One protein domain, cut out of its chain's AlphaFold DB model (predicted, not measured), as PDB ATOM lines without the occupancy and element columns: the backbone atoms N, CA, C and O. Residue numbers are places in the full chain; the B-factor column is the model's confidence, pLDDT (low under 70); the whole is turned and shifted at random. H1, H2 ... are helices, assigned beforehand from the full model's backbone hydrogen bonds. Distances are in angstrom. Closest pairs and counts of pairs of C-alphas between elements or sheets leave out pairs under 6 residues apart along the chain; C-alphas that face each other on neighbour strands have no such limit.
ATOM      1  N   ILE A   2     -56.767  42.007  50.532       64.94
ATOM      2  CA  ILE A   2     -58.232  42.153  50.575       64.94
ATOM      3  C   ILE A   2     -58.544  42.975  51.825       64.94
ATOM      4  O   ILE A   2     -58.237  42.542  52.941       64.94
ATOM      5  N   GLY A   3     -59.063  44.191  51.644       73.81
ATOM      6  CA  GLY A   3     -59.183  45.154  52.741       73.81
ATOM      7  C   GLY A   3     -57.823  45.406  53.411       73.81
ATOM      8  O   GLY A   3     -56.846  45.740  52.740       73.81
ATOM      9  N   LYS A   4     -57.739  45.193  54.732       73.31
ATOM     10  CA  LYS A   4     -56.498  45.343  55.521       73.31
ATOM     11  C   LYS A   4     -55.634  44.072  55.591       73.31
ATOM     12  O   LYS A   4     -54.534  44.121  56.132       73.31
ATOM     13  N   LYS A   5     -56.096  42.931  55.060       78.06
ATOM     14  CA  LYS A   5     -55.394  41.645  55.181       78.06
ATOM     15  C   LYS A   5     -54.502  41.377  53.971       78.06
ATOM     16  O   LYS A   5     -54.954  41.357  52.820       78.06
ATOM     17  N   GLN A   6     -53.221  41.121  54.229       79.12
ATOM     18  CA  GLN A   6     -52.318  40.596  53.214       79.12
ATOM     19  C   GLN A   6     -52.643  39.121  52.951       79.12
ATOM     20  O   GLN A   6     -52.692  38.310  53.870       79.12
ATOM     21  N   VAL A   7     -52.923  38.804  51.685       78.31
ATOM     22  CA  VAL A   7     -53.359  37.466  51.256       78.31
ATOM     23  C   VAL A   7     -52.215  36.726  50.577       78.31
ATOM     24  O   VAL A   7     -51.868  35.628  50.992       78.31
ATOM     25  N   THR A   8     -51.596  37.369  49.586       77.31
ATOM     26  CA  THR A   8     -50.362  36.907  48.948       77.31
ATOM     27  C   THR A   8     -49.180  37.617  49.601       77.31
ATOM     28  O   THR A   8     -49.200  38.843  49.784       77.31
ATOM     29  N   LEU A   9     -48.163  36.847  49.983       73.81
ATOM     30  CA  LEU A   9     -46.886  37.398  50.430       73.81
ATOM     31  C   LEU A   9     -46.226  38.169  49.276       73.81
ATOM     32  O   LEU A   9     -46.536  37.931  48.113       73.81
ATOM     33  N   ALA A  10     -45.329  39.100  49.588       68.62
ATOM     34  CA  ALA A  10     -44.533  39.807  48.583       68.62
ATOM     35  C   ALA A  10     -43.087  39.281  48.624       68.62
ATOM     36  O   ALA A  10     -42.220  39.951  49.187       68.62
ATOM     37  N   PRO A  11     -42.820  38.052  48.139       73.88
ATOM     38  CA  PRO A  11     -41.475  37.508  48.168       73.88
ATOM     39  C   PRO A  11     -40.608  38.181  47.102       73.88
ATOM     40  O   PRO A  11     -41.044  38.390  45.970       73.88
ATOM     41  N   GLN A  12     -39.341  38.424  47.435       76.81
ATOM     42  CA  GLN A  12     -38.325  38.872  46.470       76.81
ATOM     43  C   GLN A  12     -38.090  37.839  45.347       76.81
ATOM     44  O   GLN A  12     -37.549  38.149  44.294       76.81
ATOM     45  N   THR A  13     -38.535  36.595  45.549       85.00
ATOM     46  CA  THR A  13     -38.430  35.480  44.599       85.00
ATOM     47  C   THR A  13     -39.621  35.375  43.639       85.00
ATOM     48  O   THR A  13     -39.770  34.353  42.969       85.00
ATOM     49  N   TYR A  14     -40.464  36.415  43.522       86.94
ATOM     50  CA  TYR A  14     -41.627  36.404  42.620       86.94
ATOM     51  C   TYR A  14     -41.258  36.039  41.175       86.94
ATOM     52  O   TYR A  14     -41.987  35.279  40.551       86.94
ATOM     53  N   GLY A  15     -40.113  36.510  40.665       86.00
ATOM     54  CA  GLY A  15     -39.661  36.178  39.308       86.00
ATOM     55  C   GLY A  15     -39.515  34.669  39.082       86.00
ATOM     56  O   GLY A  15     -40.038  34.135  38.109       86.00
ATOM     57  N   TYR A  16     -38.883  33.963  40.024       86.88
ATOM     58  CA  TYR A  16     -38.778  32.503  39.985       86.88
ATOM     59  C   TYR A  16     -40.130  31.823  40.145       86.88
ATOM     60  O   TYR A  16     -40.431  30.875  39.430       86.88
ATOM     61  N   ARG A  17     -40.961  32.318  41.065       87.38
ATOM     62  CA  ARG A  17     -42.304  31.781  41.275       87.38
ATOM     63  C   ARG A  17     -43.137  31.855  39.997       87.38
ATOM     64  O   ARG A  17     -43.688  30.843  39.594       87.38
ATOM     65  N   ALA A  18     -43.195  33.027  39.368       85.25
ATOM     66  CA  ALA A  18     -43.915  33.241  38.120       85.25
ATOM     67  C   ALA A  18     -43.389  32.328  37.007       85.25
ATOM     68  O   ALA A  18     -44.178  31.710  36.302       85.25
ATOM     69  N   TYR A  19     -42.065  32.180  36.903       84.38
ATOM     70  CA  TYR A  19     -41.450  31.272  35.941       84.38
ATOM     71  C   TYR A  19     -41.860  29.807  36.165       84.38
ATOM     72  O   TYR A  19     -42.273  29.135  35.223       84.38
ATOM     73  N   PHE A  20     -41.789  29.309  37.403       85.44
ATOM     74  CA  PHE A  20     -42.180  27.934  37.717       85.44
ATOM     75  C   PHE A  20     -43.682  27.707  37.582       85.44
ATOM     76  O   PHE A  20     -44.083  26.679  37.051       85.44
ATOM     77  N   ASP A  21     -44.513  28.654  38.014       81.81
ATOM     78  CA  ASP A  21     -45.961  28.562  37.844       81.81
ATOM     79  C   ASP A  21     -46.317  28.545  36.344       81.81
ATOM     80  O   ASP A  21     -47.118  27.712  35.925       81.81
ATOM     81  N   ALA A  22     -45.680  29.384  35.517       79.31
ATOM     82  CA  ALA A  22     -45.840  29.374  34.060       79.31
ATOM     83  C   ALA A  22     -45.401  28.041  33.427       79.31
ATOM     84  O   ALA A  22     -46.080  27.532  32.539       79.31
ATOM     85  N   LEU A  23     -44.288  27.472  33.895       77.94
ATOM     86  CA  LEU A  23     -43.722  26.226  33.379       77.94
ATOM     87  C   LEU A  23     -44.527  24.982  33.777       77.94
ATOM     88  O   LEU A  23     -44.687  24.067  32.977       77.94
ATOM     89  N   LEU A  24     -44.987  24.925  35.027       74.81
ATOM     90  CA  LEU A  24     -45.489  23.699  35.651       74.81
ATOM     91  C   LEU A  24     -47.018  23.631  35.720       74.81
ATOM     92  O   LEU A  24     -47.561  22.533  35.809       74.81
ATOM     93  N   ASN A  25     -47.718  24.775  35.713       63.31
ATOM     94  CA  ASN A  25     -49.181  24.816  35.858       63.31
ATOM     95  C   ASN A  25     -49.940  25.084  34.549       63.31
ATOM     96  O   ASN A  25     -51.171  25.056  34.574       63.31
ATOM     97  N   TYR A  26     -49.267  25.343  33.424       54.84
ATOM     98  CA  TYR A  26     -49.940  25.650  32.159       54.84
ATOM     99  C   TYR A  26     -49.568  24.659  31.059       54.84
ATOM    100  O   TYR A  26     -48.394  24.384  30.822       54.84
ATOM    101  N   GLU A  27     -50.578  24.184  30.322       41.84
ATOM    102  CA  GLU A  27     -50.359  23.721  28.955       41.84
ATOM    103  C   GLU A  27     -49.712  24.874  28.186       41.84
ATOM    104  O   GLU A  27     -50.225  25.994  28.182       41.84
ATOM    105  N   LEU A  28     -48.556  24.604  27.590       39.31
ATOM    106  CA  LEU A  28     -47.682  25.536  26.887       39.31
ATOM    107  C   LEU A  28     -48.364  26.142  25.636       39.31
ATOM    108  O   LEU A  28     -47.952  25.873  24.513       39.31
ATOM    109  N   SER A  29     -49.427  26.931  25.797       34.34
ATOM    110  CA  SER A  29     -50.264  27.437  24.695       34.34
ATOM    111  C   SER A  29     -50.253  28.961  24.535       34.34
ATOM    112  O   SER A  29     -50.874  29.474  23.609       34.34
ATOM    113  N   LEU A  30     -49.517  29.711  25.367       37.34
ATOM    114  CA  LEU A  30     -49.524  31.188  25.334       37.34
ATOM    115  C   LEU A  30     -48.172  31.860  25.050       37.34
ATOM    116  O   LEU A  30     -48.081  33.084  25.093       37.34
ATOM    117  N   PHE A  31     -47.153  31.100  24.652       36.25
ATOM    118  CA  PHE A  31     -45.995  31.664  23.957       36.25
ATOM    119  C   PHE A  31     -46.159  31.369  22.469       36.25
ATOM    120  O   PHE A  31     -46.015  30.221  22.052       36.25
ATOM    121  N   GLN A  32     -46.490  32.384  21.664       32.34
ATOM    122  CA  GLN A  32     -46.537  32.226  20.212       32.34
ATOM    123  C   GLN A  32     -45.188  31.685  19.712       32.34
ATOM    124  O   GLN A  32     -44.127  32.317  19.791       32.34
ATOM    125  N   ARG A  33     -45.250  30.447  19.226       34.34
ATOM    126  CA  ARG A  33     -44.159  29.733  18.585       34.34
ATOM    127  C   ARG A  33     -43.991  30.337  17.194       34.34
ATOM    128  O   ARG A  33     -44.659  29.896  16.269       34.34
ATOM    129  N   ASP A  34     -43.104  31.322  17.027       29.31
ATOM    130  CA  ASP A  34     -42.562  31.519  15.674       29.31
ATOM    131  C   ASP A  34     -41.873  30.222  15.284       29.31
ATOM    132  O   ASP A  34     -41.016  29.703  16.008       29.31
ATOM    133  N   SER A  35     -42.322  29.703  14.156       31.70
ATOM    134  CA  SER A  35     -41.870  28.512  13.466       31.70
ATOM    135  C   SER A  35     -40.347  28.515  13.324       31.70
ATOM    136  O   SER A  35     -39.788  29.105  12.406       31.70
ATOM    137  N   GLY A  36     -39.655  27.857  14.252       29.14
ATOM    138  CA  GLY A  36     -38.198  27.788  14.241       29.14
ATOM    139  C   GLY A  36     -37.659  26.958  15.397       29.14
ATOM    140  O   GLY A  36     -37.373  27.485  16.462       29.14
ATOM    141  N   LYS A  37     -37.576  25.641  15.172       31.94
ATOM    142  CA  LYS A  37     -36.789  24.620  15.893       31.94
ATOM    143  C   LYS A  37     -36.183  25.042  17.248       31.94
ATOM    144  O   LYS A  37     -35.089  25.595  17.286       31.94
ATOM    145  N   SER A  38     -36.865  24.677  18.339       32.84
ATOM    146  CA  SER A  38     -36.350  24.180  19.638       32.84
ATOM    147  C   SER A  38     -37.447  24.341  20.697       32.84
ATOM    148  O   SER A  38     -38.075  25.395  20.754       32.84
ATOM    149  N   ASN A  39     -37.660  23.343  21.562       34.69
ATOM    150  CA  ASN A  39     -38.505  23.421  22.770       34.69
ATOM    151  C   ASN A  39     -37.880  24.333  23.844       34.69
ATOM    152  O   ASN A  39     -37.694  23.953  24.995       34.69
ATOM    153  N   LYS A  40     -37.513  25.555  23.468       36.94
ATOM    154  CA  LYS A  40     -37.172  26.601  24.418       36.94
ATOM    155  C   LYS A  40     -38.456  27.370  24.640       36.94
ATOM    156  O   LYS A  40     -38.979  27.958  23.694       36.94
ATOM    157  N   LEU A  41     -38.957  27.379  25.876       39.56
ATOM    158  CA  LEU A  41     -39.768  28.505  26.325       39.56
ATOM    159  C   LEU A  41     -39.027  29.740  25.837       39.56
ATOM    160  O   LEU A  41     -37.871  29.948  26.220       39.56
ATOM    161  N   LYS A  42     -39.636  30.500  24.927       39.91
ATOM    162  CA  LYS A  42     -39.137  31.825  24.600       39.91
ATOM    163  C   LYS A  42     -39.349  32.638  25.869       39.91
ATOM    164  O   LYS A  42     -40.339  33.343  26.009       39.91
ATOM    165  N   GLN A  43     -38.430  32.506  26.825       43.41
ATOM    166  CA  GLN A  43     -38.183  33.586  27.749       43.41
ATOM    167  C   GLN A  43     -37.960  34.775  26.830       43.41
ATOM    168  O   GLN A  43     -37.030  34.765  26.016       43.41
ATOM    169  N   TYR A  44     -38.817  35.784  26.935       44.53
ATOM    170  CA  TYR A  44     -38.481  37.118  26.467       44.53
ATOM    171  C   TYR A  44     -37.398  37.665  27.405       44.53
ATOM    172  O   TYR A  44     -37.549  38.688  28.058       44.53
ATOM    173  N   VAL A  45     -36.273  36.945  27.479       43.25
ATOM    174  CA  VAL A  45     -34.981  37.568  27.618       43.25
ATOM    175  C   VAL A  45     -34.978  38.607  26.514       43.25
ATOM    176  O   VAL A  45     -35.175  38.268  25.341       43.25
ATOM    177  N   ILE A  46     -34.811  39.869  26.892       45.53
ATOM    178  CA  ILE A  46     -34.430  40.915  25.957       45.53
ATOM    179  C   ILE A  46     -33.053  40.487  25.444       45.53
ATOM    180  O   ILE A  46     -32.015  40.886  25.961       45.53
ATOM    181  N   ASN A  47     -33.049  39.569  24.478       39.16
ATOM    182  CA  ASN A  47     -31.889  39.215  23.701       39.16
ATOM    183  C   ASN A  47     -31.602  40.498  22.952       39.16
ATOM    184  O   ASN A  47     -32.302  40.824  21.992       39.16
ATOM    185  N   GLN A  48     -30.641  41.264  23.460       45.19
ATOM    186  CA  GLN A  48     -30.110  42.411  22.757       45.19
ATOM    187  C   GLN A  48     -29.517  41.876  21.453       45.19
ATOM    188  O   GLN A  48     -28.374  41.429  21.371       45.19
ATOM    189  N   SER A  49     -30.350  41.839  20.419       41.25
ATOM    190  CA  SER A  49     -29.903  41.925  19.045       41.25
ATOM    191  C   SER A  49     -28.984  43.133  18.937       41.25
ATOM    192  O   SER A  49     -29.187  44.124  19.632       41.25
ATOM    193  N   ARG A  50     -28.014  43.044  18.031       44.44
ATOM    194  CA  ARG A  50     -26.969  44.033  17.724       44.44
ATOM    195  C   ARG A  50     -27.462  45.451  17.359       44.44
ATOM    196  O   ARG A  50     -26.647  46.267  16.952       44.44
ATOM    197  N   ASP A  51     -28.751  45.738  17.502       42.94
ATOM    198  CA  ASP A  51     -29.361  47.017  17.176       42.94
ATOM    199  C   ASP A  51     -29.405  47.921  18.405       42.94
ATOM    200  O   ASP A  51     -30.038  47.618  19.414       42.94
ATOM    201  N   THR A  52     -28.771  49.076  18.272       51.38
ATOM    202  CA  THR A  52     -28.716  50.194  19.220       51.38
ATOM    203  C   THR A  52     -30.057  50.923  19.403       51.38
ATOM    204  O   THR A  52     -30.100  51.961  20.060       51.38
ATOM    205  N   SER A  53     -31.149  50.434  18.808       56.66
ATOM    206  CA  SER A  53     -32.452  51.098  18.819       56.66
ATOM    207  C   SER A  53     -33.308  50.685  20.018       56.66
ATOM    208  O   SER A  53     -33.368  49.518  20.413       56.66
ATOM    209  N   THR A  54     -34.006  51.659  20.603       62.88
ATOM    210  CA  THR A  54     -34.998  51.424  21.656       62.88
ATOM    211  C   THR A  54     -36.148  50.598  21.095       62.88
ATOM    212  O   THR A  54     -36.889  51.067  20.232       62.88
ATOM    213  N   ARG A  55     -36.297  49.366  21.583       69.75
ATOM    214  CA  ARG A  55     -37.396  48.476  21.207       69.75
ATOM    215  C   ARG A  55     -38.500  48.550  22.246       69.75
ATOM    216  O   ARG A  55     -38.264  48.337  23.432       69.75
ATOM    217  N   GLU A  56     -39.706  48.833  21.782       75.81
ATOM    218  CA  GLU A  56     -40.907  48.784  22.607       75.81
ATOM    219  C   GLU A  56     -41.476  47.373  22.560       75.81
ATOM    220  O   GLU A  56     -41.651  46.798  21.486       75.81
ATOM    221  N   ILE A  57     -41.724  46.797  23.732       75.50
ATOM    222  CA  ILE A  57     -42.240  45.436  23.865       75.50
ATOM    223  C   ILE A  57     -43.506  45.511  24.706       75.50
ATOM    224  O   ILE A  57     -43.515  46.127  25.772       75.50
ATOM    225  N   GLN A  58     -44.567  44.865  24.231       78.06
ATOM    226  CA  GLN A  58     -45.781  44.656  25.008       78.06
ATOM    227  C   GLN A  58     -45.739  43.262  25.631       78.06
ATOM    228  O   GLN A  58     -45.543  42.266  24.937       78.06
ATOM    229  N   LEU A  59     -45.921  43.201  26.949       76.56
ATOM    230  CA  LEU A  59     -45.981  41.957  27.706       76.56
ATOM    231  C   LEU A  59     -47.378  41.813  28.299       76.56
ATOM    232  O   LEU A  59     -47.868  42.713  28.980       76.56
ATOM    233  N   LYS A  60     -48.014  40.670  28.045       79.81
ATOM    234  CA  LYS A  60     -49.320  40.331  28.604       79.81
ATOM    235  C   LYS A  60     -49.243  38.956  29.241       79.81
ATOM    236  O   LYS A  60     -49.124  37.954  28.545       79.81
ATOM    237  N   GLU A  61     -49.355  38.919  30.561       79.75
ATOM    238  CA  GLU A  61     -49.352  37.674  31.322       79.75
ATOM    239  C   GLU A  61     -50.331  37.754  32.497       79.75
ATOM    240  O   GLU A  61     -50.748  38.834  32.926       79.75
ATOM    241  N   LYS A  62     -50.724  36.589  33.013       81.12
ATOM    242  CA  LYS A  62     -51.472  36.488  34.264       81.12
ATOM    243  C   LYS A  62     -50.547  36.821  35.437       81.12
ATOM    244  O   LYS A  62     -49.380  36.448  35.454       81.12
ATOM    245  N   LEU A  63     -51.091  37.485  36.455       85.62
ATOM    246  CA  LEU A  63     -50.364  37.693  37.705       85.62
ATOM    247  C   LEU A  63     -50.363  36.395  38.522       85.62
ATOM    248  O   LEU A  63     -51.425  35.902  38.906       85.62
ATOM    249  N   HIS A  64     -49.176  35.875  38.831       85.94
ATOM    250  CA  HIS A  64     -48.972  34.628  39.581       85.94
ATOM    251  C   HIS A  64     -49.151  34.851  41.091       85.94
ATOM    252  O   HIS A  64     -48.212  34.786  41.883       85.94
ATOM    253  N   LEU A  65     -50.379  35.183  41.500       87.19
ATOM    254  CA  LEU A  65     -50.757  35.479  42.887       87.19
ATOM    255  C   LEU A  65     -51.604  34.347  43.472       87.19
ATOM    256  O   LEU A  65     -52.506  33.852  42.804       87.19
ATOM    257  N   ASP A  66     -51.417  34.017  44.755       86.69
ATOM    258  CA  ASP A  66     -52.170  32.932  45.420       86.69
ATOM    259  C   ASP A  66     -53.701  33.091  45.286       86.69
ATOM    260  O   ASP A  66     -54.428  32.118  45.109       86.69
ATOM    261  N   LEU A  67     -54.195  34.333  45.347       85.94
ATOM    262  CA  LEU A  67     -55.621  34.654  45.218       85.94
ATOM    263  C   LEU A  67     -56.111  34.681  43.760       85.94
ATOM    264  O   LEU A  67     -57.305  34.543  43.514       85.94
ATOM    265  N   ALA A  68     -55.215  34.889  42.796       82.75
ATOM    266  CA  ALA A  68     -55.560  34.868  41.375       82.75
ATOM    267  C   ALA A  68     -55.598  33.437  40.814       82.75
ATOM    268  O   ALA A  68     -56.210  33.205  39.778       82.75
ATOM    269  N   MET A  69     -54.955  32.484  41.498       81.88
ATOM    270  CA  MET A  69     -54.863  31.081  41.078       81.88
ATOM    271  C   MET A  69     -56.000  30.192  41.610       81.88
ATOM    272  O   MET A  69     -56.061  29.009  41.285       81.88
ATOM    273  N   GLN A  70     -56.898  30.725  42.438       85.62
ATOM    274  CA  GLN A  70     -58.073  29.987  42.910       85.62
ATOM    275  C   GLN A  70     -59.251  30.116  41.926       85.62
ATOM    276  O   GLN A  70     -59.348  31.088  41.184       85.62
ATOM    277  N   GLN A  71     -60.139  29.120  41.911       83.56
ATOM    278  CA  GLN A  71     -61.180  28.963  40.881       83.56
ATOM    279  C   GLN A  71     -62.487  29.740  41.147       83.56
ATOM    280  O   GLN A  71     -63.344  29.821  40.273       83.56
ATOM    281  N   LYS A  72     -62.680  30.285  42.349       87.75
ATOM    282  CA  LYS A  72     -63.873  31.046  42.743       87.75
ATOM    283  C   LYS A  72     -63.764  32.516  42.338       87.75
ATOM    284  O   LYS A  72     -62.728  33.159  42.480       87.75
ATOM    285  N   VAL A  73     -64.878  33.094  41.908       87.12
ATOM    286  CA  VAL A  73     -64.966  34.533  41.640       87.12
ATOM    287  C   VAL A  73     -64.958  35.300  42.964       87.12
ATOM    288  O   VAL A  73     -65.615  34.896  43.921       87.12
ATOM    289  N   ILE A  74     -64.203  36.397  43.026       88.12
ATOM    290  CA  ILE A  74     -64.194  37.285  44.193       88.12
ATOM    291  C   ILE A  74     -65.515  38.057  44.224       88.12
ATOM    292  O   ILE A  74     -65.904  38.663  43.227       88.12
ATOM    293  N   LEU A  75     -66.186  38.044  45.375       87.81
ATOM    294  CA  LEU A  75     -67.425  38.785  45.598       87.81
ATOM    295  C   LEU A  75     -67.261  40.283  45.310       87.81
ATOM    296  O   LEU A  75     -66.231  40.894  45.621       87.81
ATOM    297  N   GLY A  76     -68.320  40.873  44.752       83.88
ATOM    298  CA  GLY A  76     -68.412  42.309  44.513       83.88
ATOM    299  C   GLY A  76     -68.255  43.129  45.798       83.88
ATOM    300  O   GLY A  76     -68.467  42.636  46.903       83.88
ATOM    301  N   GLY A  77     -67.834  44.386  45.654       81.62
ATOM    302  CA  GLY A  77     -67.629  45.299  46.787       81.62
ATOM    303  C   GLY A  77     -66.305  45.116  47.542       81.62
ATOM    304  O   GLY A  77     -65.998  45.903  48.433       81.62
ATOM    305  N   CYS A  78     -65.475  44.133  47.178       83.94
ATOM    306  CA  CYS A  78     -64.138  43.981  47.752       83.94
ATOM    307  C   CYS A  78     -63.130  44.943  47.099       83.94
ATOM    308  O   CYS A  78     -62.894  44.888  45.894       83.94
ATOM    309  N   THR A  79     -62.444  45.765  47.898       86.19
ATOM    310  CA  THR A  79     -61.303  46.556  47.410       86.19
ATOM    311  C   THR A  79     -60.046  45.689  47.312       86.19
ATOM    312  O   THR A  79     -59.525  45.208  48.327       86.19
ATOM    313  N   LEU A  80     -59.531  45.521  46.092       84.69
ATOM    314  CA  LEU A  80     -58.278  44.821  45.815       84.69
ATOM    315  C   LEU A  80     -57.138  45.822  45.629       84.69
ATOM    316  O   LEU A  80     -57.175  46.677  44.750       84.69
ATOM    317  N   LYS A  81     -56.092  45.690  46.450       87.25
ATOM    318  CA  LYS A  81     -54.853  46.466  46.302       87.25
ATOM    319  C   LYS A  81     -53.718  45.563  45.838       87.25
ATOM    320  O   LYS A  81     -53.307  44.664  46.588       87.25
ATOM    321  N   HIS A  82     -53.206  45.840  44.642       84.50
ATOM    322  CA  HIS A  82     -52.023  45.211  44.062       84.50
ATOM    323  C   HIS A  82     -50.836  46.172  44.151       84.50
ATOM    324  O   HIS A  82     -50.980  47.372  43.931       84.50
ATOM    325  N   ARG A  83     -49.664  45.648  44.512       86.00
ATOM    326  CA  ARG A  83     -48.398  46.380  44.477       86.00
ATOM    327  C   ARG A  83     -47.439  45.547  43.645       86.00
ATOM    328  O   ARG A  83     -47.134  44.426  44.036       86.00
ATOM    329  N   LEU A  84     -47.016  46.093  42.513       83.94
ATOM    330  CA  LEU A  84     -46.014  45.493  41.645       83.94
ATOM    331  C   LEU A  84     -44.716  46.266  41.856       83.94
ATOM    332  O   LEU A  84     -44.718  47.495  41.830       83.94
ATOM    333  N   GLN A  85     -43.639  45.547  42.132       85.19
ATOM    334  CA  GLN A  85     -42.304  46.113  42.259       85.19
ATOM    335  C   GLN A  85     -41.434  45.434  41.217       85.19
ATOM    336  O   GLN A  85     -41.461  44.209  41.094       85.19
ATOM    337  N   LEU A  86     -40.711  46.237  40.443       81.88
ATOM    338  CA  LEU A  86     -39.713  45.706  39.532       81.88
ATOM    339  C   LEU A  86     -38.556  45.125  40.342       81.88
ATOM    340  O   LEU A  86     -38.144  45.700  41.352       81.88
ATOM    341  N   ASN A  87     -38.042  43.994  39.870       79.75
ATOM    342  CA  ASN A  87     -36.775  43.473  40.358       79.75
ATOM    343  C   ASN A  87     -35.631  44.411  39.956       79.75
ATOM    344  O   ASN A  87     -35.803  45.330  39.158       79.75
ATOM    345  N   ASP A  88     -34.450  44.174  40.513       79.56
ATOM    346  CA  ASP A  88     -33.246  44.869  40.072       79.56
ATOM    347  C   ASP A  88     -32.979  44.588  38.574       79.56
ATOM    348  O   ASP A  88     -33.182  43.448  38.138       79.56
ATOM    349  N   PRO A  89     -32.513  45.574  37.779       77.94
ATOM    350  CA  PRO A  89     -32.200  45.371  36.367       77.94
ATOM    351  C   PRO A  89     -31.275  44.189  36.086       77.94
ATOM    352  O   PRO A  89     -31.455  43.513  35.074       77.94
ATOM    353  N   SER A  90     -30.338  43.879  36.982       75.06
ATOM    354  CA  SER A  90     -29.453  42.711  36.849       75.06
ATOM    355  C   SER A  90     -30.187  41.367  36.801       75.06
ATOM    356  O   SER A  90     -29.647  40.395  36.291       75.06
ATOM    357  N   PHE A  91     -31.425  41.292  37.297       75.75
ATOM    358  CA  PHE A  91     -32.206  40.057  37.299       75.75
ATOM    359  C   PHE A  91     -32.880  39.761  35.950       75.75
ATOM    360  O   PHE A  91     -33.116  38.600  35.624       75.75
ATOM    361  N   TYR A  92     -33.231  40.793  35.176       73.56
ATOM    362  CA  TYR A  92     -33.974  40.646  33.916       73.56
ATOM    363  C   TYR A  92     -33.229  41.166  32.680       73.56
ATOM    364  O   TYR A  92     -33.719  40.998  31.562       73.56
ATOM    365  N   SER A  93     -32.072  41.808  32.853       68.56
ATOM    366  CA  SER A  93     -31.229  42.274  31.753       68.56
ATOM    367  C   SER A  93     -29.942  41.462  31.682       68.56
ATOM    368  O   SER A  93     -29.200  41.366  32.655       68.56
ATOM    369  N   PHE A  94     -29.671  40.900  30.502       67.62
ATOM    370  CA  PHE A  94     -28.466  40.118  30.243       67.62
ATOM    371  C   PHE A  94     -27.605  40.869  29.244       67.62
ATOM    372  O   PHE A  94     -28.042  41.183  28.133       67.62
ATOM    373  N   LYS A  95     -26.384  41.193  29.653       63.75
ATOM    374  CA  LYS A  95     -25.411  41.855  28.797       63.75
ATOM    375  C   LYS A  95     -24.671  40.792  28.006       63.75
ATOM    376  O   LYS A  95     -24.047  39.896  28.561       63.75
ATOM    377  N   LYS A  96     -24.659  40.951  26.687       56.84
ATOM    378  CA  LYS A  96     -23.531  40.464  25.891       56.84
ATOM    379  C   LYS A  96     -22.443  41.538  25.987       56.84
ATOM    380  O   LYS A  96     -22.791  42.713  25.979       56.84
ATOM    381  N   ALA A  97     -21.175  41.138  26.090       55.22
ATOM    382  CA  ALA A  97     -19.990  41.903  26.529       55.22
ATOM    383  C   ALA A  97     -19.758  43.362  26.025       55.22
ATOM    384  O   ALA A  97     -18.785  43.981  26.435       55.22
ATOM    385  N   ALA A  98     -20.607  43.937  25.168       53.78
ATOM    386  CA  ALA A  98     -20.438  45.253  24.551       53.78
ATOM    387  C   ALA A  98     -21.451  46.341  24.990       53.78
ATOM    388  O   ALA A  98     -21.373  47.453  24.476       53.78
ATOM    389  N   VAL A  99     -22.408  46.070  25.895       56.94
ATOM    390  CA  VAL A  99     -23.456  47.053  26.269       56.94
ATOM    391  C   VAL A  99     -23.368  47.474  27.739       56.94
ATOM    392  O   VAL A  99     -23.544  46.674  28.658       56.94
ATOM    393  N   THR A 100     -23.123  48.767  27.966       55.12
ATOM    394  CA  THR A 100     -22.789  49.344  29.281       55.12
ATOM    395  C   THR A 100     -24.002  49.512  30.207       55.12
ATOM    396  O   THR A 100     -23.867  49.344  31.421       55.12
ATOM    397  N   SER A 101     -25.207  49.745  29.679       58.56
ATOM    398  CA  SER A 101     -26.434  49.887  30.479       58.56
ATOM    399  C   SER A 101     -27.689  49.492  29.693       58.56
ATOM    400  O   SER A 101     -27.818  49.775  28.506       58.56
ATOM    401  N   CYS A 102     -28.623  48.812  30.362       59.88
ATOM    402  CA  CYS A 102     -29.960  48.530  29.847       59.88
ATOM    403  C   CYS A 102     -30.961  49.116  30.844       59.88
ATOM    404  O   CYS A 102     -31.071  48.630  31.967       59.88
ATOM    405  N   ALA A 103     -31.640  50.196  30.459       68.56
ATOM    406  CA  ALA A 103     -32.688  50.802  31.268       68.56
ATOM    407  C   ALA A 103     -34.050  50.349  30.731       68.56
ATOM    408  O   ALA A 103     -34.378  50.592  29.572       68.56
ATOM    409  N   LEU A 104     -34.835  49.675  31.573       77.19
ATOM    410  CA  LEU A 104     -36.229  49.354  31.276       77.19
ATOM    411  C   LEU A 104     -37.103  50.521  31.736       77.19
ATOM    412  O   LEU A 104     -37.113  50.850  32.921       77.19
ATOM    413  N   GLN A 105     -37.863  51.106  30.816       81.81
ATOM    414  CA  GLN A 105     -38.870  52.113  31.135       81.81
ATOM    415  C   GLN A 105     -40.263  51.531  30.898       81.81
ATOM    416  O   GLN A 105     -40.611  51.172  29.774       81.81
ATOM    417  N   ILE A 106     -41.075  51.447  31.956       84.69
ATOM    418  CA  ILE A 106     -42.495  51.111  31.821       84.69
ATOM    419  C   ILE A 106     -43.205  52.350  31.279       84.69
ATOM    420  O   ILE A 106     -43.297  53.359  31.975       84.69
ATOM    421  N   LYS A 107     -43.695  52.274  30.040       87.75
ATOM    422  CA  LYS A 107     -44.501  53.342  29.439       87.75
ATOM    423  C   LYS A 107     -45.948  53.305  29.912       87.75
ATOM    424  O   LYS A 107     -46.496  54.317  30.324       87.75
ATOM    425  N   GLU A 108     -46.542  52.119  29.867       86.88
ATOM    426  CA  GLU A 108     -47.935  51.886  30.222       86.88
ATOM    427  C   GLU A 108     -48.054  50.552  30.964       86.88
ATOM    428  O   GLU A 108     -47.361  49.584  30.648       86.88
ATOM    429  N   CYS A 109     -48.922  50.506  31.973       86.44
ATOM    430  CA  CYS A 109     -49.252  49.292  32.707       86.44
ATOM    431  C   CYS A 109     -50.757  49.272  32.969       86.44
ATOM    432  O   CYS A 109     -51.269  50.103  33.720       86.44
ATOM    433  N   SER A 110     -51.460  48.302  32.388       88.69
ATOM    434  CA  SER A 110     -52.893  48.096  32.587       88.69
ATOM    435  C   SER A 110     -53.164  46.702  33.159       88.69
ATOM    436  O   SER A 110     -52.457  45.736  32.871       88.69
ATOM    437  N   LEU A 111     -54.180  46.596  34.019       87.62
ATOM    438  CA  LEU A 111     -54.631  45.331  34.599       87.62
ATOM    439  C   LEU A 111     -56.056  45.055  34.130       87.62
ATOM    440  O   LEU A 111     -56.990  45.749  34.525       87.62
ATOM    441  N   SER A 112     -56.226  44.018  33.315       88.38
ATOM    442  CA  SER A 112     -57.548  43.546  32.908       88.38
ATOM    443  C   SER A 112     -58.069  42.517  33.908       88.38
ATOM    444  O   SER A 112     -57.415  41.505  34.166       88.38
ATOM    445  N   VAL A 113     -59.262  42.759  34.448       86.56
ATOM    446  CA  VAL A 113     -59.967  41.833  35.343       86.56
ATOM    447  C   VAL A 113     -61.270  41.416  34.677       86.56
ATOM    448  O   VAL A 113     -61.952  42.238  34.069       86.56
ATOM    449  N   ILE A 114     -61.617  40.136  34.792       85.25
ATOM    450  CA  ILE A 114     -62.899  39.627  34.309       85.25
ATOM    451  C   ILE A 114     -63.959  39.937  35.365       85.25
ATOM    452  O   ILE A 114     -63.844  39.507  36.513       85.25
ATOM    453  N   HIS A 115     -64.987  40.683  34.970       86.19
ATOM    454  CA  HIS A 115     -66.148  40.971  35.799       86.19
ATOM    455  C   HIS A 115     -67.347  40.162  35.296       86.19
ATOM    456  O   HIS A 115     -67.707  40.247  34.123       86.19
ATOM    457  N   PHE A 116     -67.959  39.376  36.182       85.62
ATOM    458  CA  PHE A 116     -69.136  38.575  35.857       85.62
ATOM    459  C   PHE A 116     -70.400  39.323  36.269       85.62
ATOM    460  O   PHE A 116     -70.576  39.641  37.445       85.62
ATOM    461  N   LYS A 117     -71.292  39.570  35.307       88.25
ATOM    462  CA  LYS A 117     -72.648  40.041  35.596       88.25
ATOM    463  C   LYS A 117     -73.495  38.839  36.007       88.25
ATOM    464  O   LYS A 117     -73.638  37.892  35.239       88.25
ATOM    465  N   VAL A 118     -74.013  38.872  37.227       87.19
ATOM    466  CA  VAL A 118     -74.807  37.791  37.820       87.19
ATOM    467  C   VAL A 118     -76.298  38.113  37.654       87.19
ATOM    468  O   VAL A 118     -76.678  39.283  37.693       87.19
ATOM    469  N   PHE A 119     -77.137  37.098  37.430       92.94
ATOM    470  CA  PHE A 119     -78.594  37.267  37.396       92.94
ATOM    471  C   PHE A 119     -79.146  37.594  38.789       92.94
ATOM    472  O   PHE A 119     -78.612  37.122  39.792       92.94
ATOM    473  N   GLU A 120     -80.243  38.346  38.845       92.56
ATOM    474  CA  GLU A 120     -80.833  38.855  40.092       92.56
ATOM    475  C   GLU A 120     -81.140  37.747  41.112       92.56
ATOM    476  O   GLU A 120     -80.663  37.814  42.240       92.56
ATOM    477  N   HIS A 121     -81.776  36.648  40.690       93.94
ATOM    478  CA  HIS A 121     -82.076  35.518  41.583       93.94
ATOM    479  C   HIS A 121     -80.823  34.861  42.205       93.94
ATOM    480  O   HIS A 121     -80.860  34.392  43.341       93.94
ATOM    481  N   ILE A 122     -79.692  34.825  41.485       90.38
ATOM    482  CA  ILE A 122     -78.424  34.292  42.018       90.38
ATOM    483  C   ILE A 122     -77.815  35.295  42.996       90.38
ATOM    484  O   ILE A 122     -77.260  34.895  44.018       90.38
ATOM    485  N   PHE A 123     -77.911  36.590  42.692       89.81
ATOM    486  CA  PHE A 123     -77.427  37.652  43.566       89.81
ATOM    487  C   PHE A 123     -78.172  37.658  44.908       89.81
ATOM    488  O   PHE A 123     -77.526  37.667  45.955       89.81
ATOM    489  N   GLU A 124     -79.503  37.554  44.892       91.44
ATOM    490  CA  GLU A 124     -80.328  37.438  46.102       91.44
ATOM    491  C   GLU A 124     -79.951  36.203  46.927       91.44
ATOM    492  O   GLU A 124     -79.668  36.312  48.121       91.44
ATOM    493  N   ALA A 125     -79.846  35.035  46.281       90.44
ATOM    494  CA  ALA A 125     -79.434  33.803  46.946       90.44
ATOM    495  C   ALA A 125     -78.034  33.923  47.576       90.44
ATOM    496  O   ALA A 125     -77.807  33.466  48.700       90.44
ATOM    497  N   GLN A 126     -77.088  34.569  46.883       88.94
ATOM    498  CA  GLN A 126     -75.755  34.855  47.416       88.94
ATOM    499  C   GLN A 126     -75.812  35.812  48.608       88.94
ATOM    500  O   GLN A 126     -75.113  35.580  49.593       88.94
ATOM    501  N   GLN A 127     -76.648  36.849  48.562       89.50
ATOM    502  CA  GLN A 127     -76.818  37.798  49.661       89.50
ATOM    503  C   GLN A 127     -77.367  37.110  50.918       89.50
ATOM    504  O   GLN A 127     -76.818  37.307  52.005       89.50
ATOM    505  N   THR A 128     -78.373  36.240  50.784       93.00
ATOM    506  CA  THR A 128     -78.887  35.430  51.901       93.00
ATOM    507  C   THR A 128     -77.819  34.475  52.441       93.00
ATOM    508  O   THR A 128     -77.619  34.387  53.654       93.00
ATOM    509  N   ALA A 129     -77.076  33.800  51.557       91.31
ATOM    510  CA  ALA A 129     -76.022  32.865  51.952       91.31
ATOM    511  C   ALA A 129     -74.852  33.553  52.680       91.31
ATOM    512  O   ALA A 129     -74.334  32.996  53.649       91.31
ATOM    513  N   ILE A 130     -74.459  34.758  52.249       89.56
ATOM    514  CA  ILE A 130     -73.404  35.566  52.886       89.56
ATOM    515  C   ILE A 130     -73.864  36.102  54.247       89.56
ATOM    516  O   ILE A 130     -73.058  36.191  55.172       89.56
ATOM    517  N   GLY A 131     -75.152  36.429  54.388       90.12
ATOM    518  CA  GLY A 131     -75.738  36.813  55.673       90.12
ATOM    519  C   GLY A 131     -75.694  35.684  56.709       90.12
ATOM    520  O   GLY A 131     -75.533  35.948  57.897       90.12
ATOM    521  N   SER A 132     -75.790  34.427  56.261       93.69
ATOM    522  CA  SER A 132     -75.733  33.244  57.130       93.69
ATOM    523  C   SER A 132     -74.313  32.706  57.345       93.69
ATOM    524  O   SER A 132     -73.992  32.234  58.435       93.69
ATOM    525  N   SER A 133     -73.454  32.761  56.326       92.31
ATOM    526  CA  SER A 133     -72.131  32.134  56.343       92.31
ATOM    527  C   SER A 133     -71.068  32.999  55.656       92.31
ATOM    528  O   SER A 133     -71.334  33.620  54.627       92.31
ATOM    529  N   PRO A 134     -69.829  33.039  56.174       89.25
ATOM    530  CA  PRO A 134     -68.769  33.812  55.545       89.25
ATOM    531  C   PRO A 134     -68.347  33.189  54.209       89.25
ATOM    532  O   PRO A 134     -68.262  31.971  54.058       89.25
ATOM    533  N   ALA A 135     -67.976  34.033  53.246       88.06
ATOM    534  CA  ALA A 135     -67.423  33.571  51.979       88.06
ATOM    535  C   ALA A 135     -66.020  32.966  52.167       88.06
ATOM    536  O   ALA A 135     -65.069  33.655  52.549       88.06
ATOM    537  N   ILE A 136     -65.875  31.672  51.864       89.62
ATOM    538  CA  ILE A 136     -64.613  30.934  52.011       89.62
ATOM    539  C   ILE A 136     -63.925  30.772  50.652       89.62
ATOM    540  O   ILE A 136     -64.423  30.075  49.755       89.62
ATOM    541  N   TYR A 137     -62.729  31.351  50.538       89.75
ATOM    542  CA  TYR A 137     -61.847  31.209  49.380       89.75
ATOM    543  C   TYR A 137     -60.731  30.200  49.677       89.75
ATOM    544  O   TYR A 137     -59.915  30.450  50.569       89.75
ATOM    545  N   PRO A 138     -60.665  29.068  48.953       89.06
ATOM    546  CA  PRO A 138     -59.549  28.146  49.080       89.06
ATOM    547  C   PRO A 138     -58.304  28.784  48.463       89.06
ATOM    548  O   PRO A 138     -58.320  29.197  47.307       89.06
ATOM    549  N   ILE A 139     -57.223  28.873  49.233       87.88
ATOM    550  CA  ILE A 139     -55.959  29.451  48.775       87.88
ATOM    551  C   ILE A 139     -54.863  28.407  48.935       87.88
ATOM    552  O   ILE A 139     -54.625  27.909  50.038       87.88
ATOM    553  N   THR A 140     -54.172  28.115  47.836       85.44
ATOM    554  CA  THR A 140     -52.937  27.328  47.850       85.44
ATOM    555  C   THR A 140     -51.765  28.298  47.876       85.44
ATOM    556  O   THR A 140     -51.673  29.170  47.018       85.44
ATOM    557  N   ARG A 141     -50.897  28.178  48.884       85.62
ATOM    558  CA  ARG A 141     -49.694  29.010  48.988       85.62
ATOM    559  C   ARG A 141     -48.557  28.376  48.201       85.62
ATOM    560  O   ARG A 141     -48.215  27.226  48.467       85.62
TER     561      ARG A 141
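Overview. This is residues 2 to 141 of the 221 residues of an uncharacterized protein of Leptotrombidium deliense (UniProt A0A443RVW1). What is the shape? Little regular structure: a long, loose frame of unnamed chain runs lengthwise, with H1 first, small H2 toward the end where residues 97 to 98 turn, and H3 at the opposite end. How large is it? The 140 printed residues have three named helices, H1, H2, H3, holding 28 residues, and no named strand; the class is all helix, loose, radius of gyration of the C-alphas 20.1 A, spans 65 by 35 by 26 A.

Along the chain. Where are the helices? H1 is residues 14 to 24, 15.0 A, from C-alpha 14 at (-41.627, 36.404, 42.620). H2 is residues 89 to 92. Which comes last? H3, residues 120 to 132, 18.6 A, ends with C-alpha 132 at (-75.733, 33.244, 57.130).

Arrangement. Do helices touch? H1, H2 and H3 are apart from each other. Are their backbones bonded? H1 and H3 have every O i to N i+4 pair within hydrogen-bond range; H2 is too short for one.

Size, cuts and confidence. Which links are long? Both, 64 and 27 residues; the printed part has no cut. Where is confidence low? Residues 2, 10, 25 to 55 and 93 to 103 are under 70.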